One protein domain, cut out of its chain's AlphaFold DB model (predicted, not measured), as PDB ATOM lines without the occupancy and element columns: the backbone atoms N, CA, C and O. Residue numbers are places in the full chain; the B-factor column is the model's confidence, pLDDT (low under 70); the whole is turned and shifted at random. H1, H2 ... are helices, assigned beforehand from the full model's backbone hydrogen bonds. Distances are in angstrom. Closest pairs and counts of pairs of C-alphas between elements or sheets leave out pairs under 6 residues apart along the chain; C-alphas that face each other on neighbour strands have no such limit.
ATOM      1  N   LYS A  12      32.117 -10.278  26.299       88.62
ATOM      2  CA  LYS A  12      33.255  -9.764  25.522       88.62
ATOM      3  C   LYS A  12      32.810  -9.261  24.142       88.62
ATOM      4  O   LYS A  12      33.278  -8.209  23.701       88.62
ATOM      5  N   GLN A  13      31.922  -9.987  23.461       92.50
ATOM      6  CA  GLN A  13      31.383  -9.583  22.157       92.50
ATOM      7  C   GLN A  13      30.480  -8.354  22.279       92.50
ATOM      8  O   GLN A  13      30.663  -7.400  21.525       92.50
ATOM      9  N   LEU A  14      29.583  -8.328  23.267       92.06
ATOM     10  CA  LEU A  14      28.686  -7.200  23.513       92.06
ATOM     11  C   LEU A  14      29.467  -5.921  23.864       92.06
ATOM     12  O   LEU A  14      29.177  -4.847  23.339       92.06
ATOM     13  N   LYS A  15      30.538  -6.035  24.663       90.56
ATOM     14  CA  LYS A  15      31.429  -4.907  24.977       90.56
ATOM     15  C   LYS A  15      32.147  -4.377  23.729       90.56
ATOM     16  O   LYS A  15      32.179  -3.169  23.511       90.56
ATOM     17  N   LYS A  16      32.684  -5.263  22.877       92.94
ATOM     18  CA  LYS A  16      33.298  -4.870  21.591       92.94
ATOM     19  C   LYS A  16      32.287  -4.206  20.653       92.94
ATOM     20  O   LYS A  16      32.638  -3.241  19.976       92.94
ATOM     21  N   TYR A  17      31.053  -4.704  20.620       94.06
ATOM     22  CA  TYR A  17      29.969  -4.120  19.836       94.06
ATOM     23  C   TYR A  17      29.656  -2.690  20.294       94.06
ATOM     24  O   TYR A  17      29.602  -1.788  19.460       94.06
ATOM     25  N   LEU A  18      29.537  -2.458  21.605       92.06
ATOM     26  CA  LEU A  18      29.244  -1.137  22.175       92.06
ATOM     27  C   LEU A  18      30.320  -0.089  21.885       92.06
ATOM     28  O   LEU A  18      29.995   1.071  21.645       92.06
ATOM     29  N   VAL A  19      31.598  -0.482  21.845       91.69
ATOM     30  CA  VAL A  19      32.690   0.437  21.473       91.69
ATOM     31  C   VAL A  19      32.490   0.999  20.063       91.69
ATOM     32  O   VAL A  19      32.784   2.173  19.831       91.69
ATOM     33  N   LYS A  20      31.975   0.174  19.142       92.75
ATOM     34  CA  LYS A  20      31.703   0.543  17.745       92.75
ATOM     35  C   LYS A  20      30.334   1.208  17.555       92.75
ATOM     36  O   LYS A  20      30.181   2.001  16.638       92.75
ATOM     37  N   ASN A  21      29.366   0.921  18.428       92.56
ATOM     38  CA  ASN A  21      27.971   1.360  18.318       92.56
ATOM     39  C   ASN A  21      27.529   2.124  19.575       92.56
ATOM     40  O   ASN A  21      26.578   1.744  20.252       92.56
ATOM     41  N   ARG A  22      28.234   3.213  19.907       86.06
ATOM     42  CA  ARG A  22      28.059   3.934  21.186       86.06
ATOM     43  C   ARG A  22      26.657   4.517  21.411       86.06
ATOM     44  O   ARG A  22      26.268   4.705  22.557       86.06
ATOM     45  N   ASN A  23      25.913   4.778  20.338       92.06
ATOM     46  CA  ASN A  23      24.559   5.339  20.394       92.06
ATOM     47  C   ASN A  23      23.455   4.266  20.406       92.06
ATOM     48  O   ASN A  23      22.273   4.605  20.473       92.06
ATOM     49  N   ASP A  24      23.815   2.980  20.339       92.94
ATOM     50  CA  ASP A  24      22.861   1.876  20.405       92.94
ATOM     51  C   ASP A  24      22.397   1.668  21.856       92.94
ATOM     52  O   ASP A  24      22.983   0.916  22.643       92.94
ATOM     53  N   LYS A  25      21.326   2.381  22.218       91.12
ATOM     54  CA  LYS A  25      20.722   2.333  23.556       91.12
ATOM     55  C   LYS A  25      20.216   0.935  23.919       91.12
ATOM     56  O   LYS A  25      20.255   0.577  25.094       91.12
ATOM     57  N   ALA A  26      19.772   0.144  22.941       91.50
ATOM     58  CA  ALA A  26      19.284  -1.209  23.184       91.50
ATOM     59  C   ALA A  26      20.437  -2.135  23.594       91.50
ATOM     60  O   ALA A  26      20.344  -2.825  24.611       91.50
ATOM     61  N   ALA A  27      21.563  -2.079  22.877       91.25
ATOM     62  CA  ALA A  27      22.767  -2.811  23.258       91.25
ATOM     63  C   ALA A  27      23.297  -2.375  24.635       91.25
ATOM     64  O   ALA A  27      23.730  -3.215  25.429       91.25
ATOM     65  N   LEU A  28      23.234  -1.070  24.941       90.88
ATOM     66  CA  LEU A  28      23.674  -0.538  26.232       90.88
ATOM     67  C   LEU A  28      22.792  -1.059  27.373       90.88
ATOM     68  O   LEU A  28      23.320  -1.508  28.389       90.88
ATOM     69  N   GLN A  29      21.470  -1.065  27.189       91.44
ATOM     70  CA  GLN A  29      20.531  -1.583  28.183       91.44
ATOM     71  C   GLN A  29      20.777  -3.067  28.477       91.44
ATOM     72  O   GLN A  29      20.811  -3.463  29.641       91.44
ATOM     73  N   VAL A  30      20.995  -3.889  27.446       91.88
ATOM     74  CA  VAL A  30      21.295  -5.319  27.627       91.88
ATOM     75  C   VAL A  30      22.597  -5.507  28.407       91.88
ATOM     76  O   VAL A  30      22.648  -6.322  29.327       91.88
ATOM     77  N   TYR A  31      23.637  -4.732  28.089       90.00
ATOM     78  CA  TYR A  31      24.913  -4.794  28.802       90.00
ATOM     79  C   TYR A  31      24.778  -4.412  30.282       90.00
ATOM     80  O   TYR A  31      25.307  -5.108  31.149       90.00
ATOM     81  N   LEU A  32      24.040  -3.338  30.581       88.69
ATOM     82  CA  LEU A  32      23.783  -2.911  31.957       88.69
ATOM     83  C   LEU A  32      22.965  -3.953  32.725       88.69
ATOM     84  O   LEU A  32      23.349  -4.310  33.836       88.69
ATOM     85  N   ASN A  33      21.907  -4.504  32.124       89.94
ATOM     86  CA  ASN A  33      21.089  -5.546  32.749       89.94
ATOM     87  C   ASN A  33      21.925  -6.773  33.129       89.94
ATOM     88  O   ASN A  33      21.814  -7.263  34.251       89.94
ATOM     89  N   ARG A  34      22.812  -7.232  32.237       87.88
ATOM     90  CA  ARG A  34      23.734  -8.335  32.550       87.88
ATOM     91  C   ARG A  34      24.663  -7.980  33.697       87.88
ATOM     92  O   ARG A  34      24.816  -8.760  34.625       87.88
ATOM     93  N   ARG A  35      25.243  -6.779  33.686       84.12
ATOM     94  CA  ARG A  35      26.131  -6.329  34.763       84.12
ATOM     95  C   ARG A  35      25.419  -6.236  36.118       84.12
ATOM     96  O   ARG A  35      26.048  -6.493  37.136       84.12
ATOM     97  N   HIS A  36      24.133  -5.894  36.129       82.81
ATOM     98  CA  HIS A  36      23.307  -5.914  37.337       82.81
ATOM     99  C   HIS A  36      22.979  -7.339  37.805       82.81
ATOM    100  O   HIS A  36      23.010  -7.596  39.003       82.81
ATOM    101  N   GLN A  37      22.703  -8.269  36.884       80.81
ATOM    102  CA  GLN A  37      22.480  -9.685  37.210       80.81
ATOM    103  C   GLN A  37      23.746 -10.354  37.759       80.81
ATOM    104  O   GLN A  37      23.673 -11.131  38.705       80.81
ATOM    105  N   TYR A  38      24.906 -10.005  37.207       71.56
ATOM    106  CA  TYR A  38      26.220 -10.421  37.690       71.56
ATOM    107  C   TYR A  38      26.811  -9.399  38.659       71.56
ATOM    108  O   TYR A  38      28.003  -9.100  38.571       71.56
ATOM    109  N   SER A  39      25.998  -8.822  39.553       69.62
ATOM    110  CA  SER A  39      26.537  -8.013  40.645       69.62
ATOM    111  C   SER A  39      27.606  -8.844  41.338       69.62
ATOM    112  O   SER A  39      27.295  -9.869  41.946       69.62
ATOM    113  N   ASN A  40      28.869  -8.433  41.190       72.25
ATOM    114  CA  ASN A  40      29.965  -9.141  41.824       72.25
ATOM    115  C   ASN A  40      29.650  -9.191  43.321       72.25
ATOM    116  O   ASN A  40      29.316  -8.145  43.891       72.25
ATOM    117  N   PRO A  41      29.697 -10.375  43.948       77.25
ATOM    118  CA  PRO A  41      29.492 -10.466  45.380       77.25
ATOM    119  C   PRO A  41      30.494  -9.544  46.075       77.25
ATOM    120  O   PRO A  41      31.651  -9.441  45.658       77.25
ATOM    121  N   VAL A  42      30.034  -8.833  47.104       82.94
ATOM    122  CA  VAL A  42      30.924  -8.034  47.948       82.94
ATOM    123  C   VAL A  42      31.895  -9.005  48.612       82.94
ATOM    124  O   VAL A  42      31.473  -9.900  49.336       82.94
ATOM    125  N   ILE A  43      33.184  -8.861  48.304       84.94
ATOM    126  CA  ILE A  43      34.235  -9.782  48.761       84.94
ATOM    127  C   ILE A  43      34.587  -9.519  50.233       84.94
ATOM    128  O   ILE A  43      34.813 -10.463  50.983       84.94
ATOM    129  N   THR A  44      34.638  -8.250  50.650       91.38
ATOM    130  CA  THR A  44      34.949  -7.827  52.026       91.38
ATOM    131  C   THR A  44      34.596  -6.347  52.227       91.38
ATOM    132  O   THR A  44      34.397  -5.618  51.250       91.38
ATOM    133  N   ASN A  45      34.532  -5.899  53.484       90.69
ATOM    134  CA  ASN A  45      34.375  -4.498  53.878       90.69
ATOM    135  C   ASN A  45      35.644  -3.979  54.571       90.69
ATOM    136  O   ASN A  45      36.315  -4.721  55.275       90.69
ATOM    137  N   LEU A  46      35.920  -2.675  54.456       88.94
ATOM    138  CA  LEU A  46      37.141  -2.042  54.992       88.94
ATOM    139  C   LEU A  46      37.349  -2.207  56.509       88.94
ATOM    140  O   LEU A  46      38.468  -2.076  56.985       88.94
ATOM    141  N   ASN A  47      36.279  -2.465  57.264       93.31
ATOM    142  CA  ASN A  47      36.326  -2.573  58.724       93.31
ATOM    143  C   ASN A  47      36.518  -4.019  59.218       93.31
ATOM    144  O   ASN A  47      36.477  -4.262  60.421       93.31
ATOM    145  N   GLU A  48      36.661  -4.988  58.312       93.56
ATOM    146  CA  GLU A  48      36.861  -6.392  58.667       93.56
ATOM    147  C   GLU A  48      38.338  -6.660  58.986       93.56
ATOM    148  O   GLU A  48      39.233  -6.250  58.250       93.56
ATOM    149  N   SER A  49      38.610  -7.366  60.088       92.69
ATOM    150  CA  SER A  49      39.981  -7.665  60.529       92.69
ATOM    151  C   SER A  49      40.758  -8.564  59.562       92.69
ATOM    152  O   SER A  49      41.981  -8.591  59.611       92.69
ATOM    153  N   ASP A  50      40.053  -9.301  58.702       93.62
ATOM    154  CA  ASP A  50      40.582 -10.224  57.693       93.62
ATOM    155  C   ASP A  50      40.483  -9.664  56.258       93.62
ATOM    156  O   ASP A  50      40.537 -10.419  55.284       93.62
ATOM    157  N   PHE A  51      40.340  -8.340  56.113       92.25
ATOM    158  CA  PHE A  51      40.209  -7.653  54.823       92.25
ATOM    159  C   PHE A  51      41.286  -8.077  53.810       92.25
ATOM    160  O   PHE A  51      40.968  -8.499  52.698       92.25
ATOM    161  N   GLU A  52      42.560  -8.011  54.206       93.62
ATOM    162  CA  GLU A  52      43.697  -8.332  53.331       93.62
ATOM    163  C   GLU A  52      43.669  -9.794  52.855       93.62
ATOM    164  O   GLU A  52      43.860 -10.078  51.668       93.62
ATOM    165  N   ASP A  53      43.345 -10.732  53.747       95.12
ATOM    166  CA  ASP A  53      43.292 -12.161  53.423       95.12
ATOM    167  C   ASP A  53      42.171 -12.480  52.424       95.12
ATOM    168  O   ASP A  53      42.357 -13.265  51.481       95.12
ATOM    169  N   LYS A  54      41.013 -11.824  52.575       93.38
ATOM    170  CA  LYS A  54      39.887 -11.932  51.637       93.38
ATOM    171  C   LYS A  54      40.233 -11.362  50.262       93.38
ATOM    172  O   LYS A  54      39.896 -11.985  49.250       93.38
ATOM    173  N   ILE A  55      40.948 -10.236  50.203       92.75
ATOM    174  CA  ILE A  55      41.423  -9.651  48.939       92.75
ATOM    175  C   ILE A  55      42.387 -10.608  48.229       92.75
ATOM    176  O   ILE A  55      42.181 -10.926  47.052       92.75
ATOM    177  N   LEU A  56      43.405 -11.114  48.928       93.94
ATOM    178  CA  LEU A  56      44.393 -12.028  48.344       93.94
ATOM    179  C   LEU A  56      43.753 -13.322  47.831       93.94
ATOM    180  O   LEU A  56      44.104 -13.804  46.750       93.94
ATOM    181  N   THR A  57      42.794 -13.870  48.576       93.44
ATOM    182  CA  THR A  57      42.051 -15.072  48.175       93.44
ATOM    183  C   THR A  57      41.241 -14.822  46.904       93.44
ATOM    184  O   THR A  57      41.370 -15.571  45.935       93.44
ATOM    185  N   ALA A  58      40.495 -13.716  46.839       90.31
ATOM    186  CA  ALA A  58      39.704 -13.381  45.659       90.31
ATOM    187  C   ALA A  58      40.563 -13.139  44.405       90.31
ATOM    188  O   ALA A  58      40.173 -13.524  43.300       90.31
ATOM    189  N   ILE A  59      41.751 -12.542  44.558       89.75
ATOM    190  CA  ILE A  59      42.701 -12.366  43.451       89.75
ATOM    191  C   ILE A  59      43.171 -13.729  42.923       89.75
ATOM    192  O   ILE A  59      43.171 -13.945  41.709       89.75
ATOM    193  N   ARG A  60      43.529 -14.673  43.805       93.12
ATOM    194  CA  ARG A  60      43.943 -16.037  43.416       93.12
ATOM    195  C   ARG A  60      42.835 -16.795  42.686       93.12
ATOM    196  O   ARG A  60      43.094 -17.398  41.641       93.12
ATOM    197  N   ASP A  61      41.604 -16.703  43.177       88.69
ATOM    198  CA  ASP A  61      40.438 -17.311  42.532       88.69
ATOM    199  C   ASP A  61      40.202 -16.735  41.134       88.69
ATOM    200  O   ASP A  61      39.948 -17.474  40.180       88.69
ATOM    201  N   GLN A  62      40.308 -15.412  40.987       85.62
ATOM    202  CA  GLN A  62      40.140 -14.745  39.701       85.62
ATOM    203  C   GLN A  62      41.240 -15.137  38.711       85.62
ATOM    204  O   GLN A  62      40.948 -15.343  37.534       85.62
ATOM    205  N   MET A  63      42.494 -15.254  39.154       88.50
ATOM    206  CA  MET A  63      43.584 -15.719  38.291       88.50
ATOM    207  C   MET A  63      43.334 -17.148  37.804       88.50
ATOM    208  O   MET A  63      43.489 -17.413  36.619       88.50
ATOM    209  N   SER A  64      42.856 -18.028  38.683       85.38
ATOM    210  CA  SER A  64      42.576 -19.432  38.355       85.38
ATOM    211  C   SER A  64      41.401 -19.600  37.385       85.38
ATOM    212  O   SER A  64      41.425 -20.484  36.540       85.38
ATOM    213  N   LYS A  65      40.384 -18.730  37.458       78.75
ATOM    214  CA  LYS A  65      39.221 -18.728  36.542       78.75
ATOM    215  C   LYS A  65      39.525 -18.179  35.141       78.75
ATOM    216  O   LYS A  65      38.672 -18.274  34.262       78.75
ATOM    217  N   ASN A  66      40.683 -17.540  34.951       59.84
ATOM    218  CA  ASN A  66      41.103 -16.958  33.672       59.84
ATOM    219  C   ASN A  66      42.161 -17.797  32.930       59.84
ATOM    220  O   ASN A  66      42.613 -17.355  31.869       59.84
TER     221      ASN A  66
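Overview. This is residues 12 to 66 of the 67 residues of an uncharacterized protein of Calothrix parasitica NIES-267 (UniProt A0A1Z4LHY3). An open, elongated frame: a small helical hairpin of H1 and H2 makes one end, a drawn-out link of residues 38 to 50 runs on from it, and H3 folds back from the far end of that link without touching either helix. The first and last printed residues come back toward each other across the open side, their C-alphas 13.4 A apart. The 55 printed residues include three named helices, in the order H1, H2, H3, and no named strand; the class is all helix. The whole is extended, with a radius of gyration of the C-alphas of 16.0 A and spans of 45 by 24 by 15 A.

Along the chain. H1, residues 12 to 20, begins at C-alpha 12 (33.255, -9.764, 25.522) and is 13.0 A long from first to last C-alpha. After a tight link of 4 residues, H2, residues 25 to 37, is 18.3 A long and ends at C-alpha 37 (22.480, -9.685, 37.210). After a long link of 13 residues, H3, residues 51 to 64, is 20.4 A long and ends at C-alpha 64 (42.576, -19.432, 38.355).

Arrangement. H1 and H2 form a helical hairpin and touch, their closest C-alphas being those of Leu 18 and Ala 27, 6.8 A apart. They run opposite ways at a shallow tilt of 34 degrees, only just short of steep. H2 touches H1 with residues 27 to 31 alone. H3 is apart from H1 and from H2. In H2 and H3 every O i to N i+4 pair is within hydrogen-bond range; in H1, 4 of 5 are.

Size, cuts and confidence. The two C-alphas farthest apart are those of Asn 23 and Ser 49, at 44.9 A. Residues 32 to 42, of which 32 to 37 belong to H2, stand free. The printed part has no cut. The mean pLDDT of the printed part is 88.4, and residues 39 and 66 are under 70.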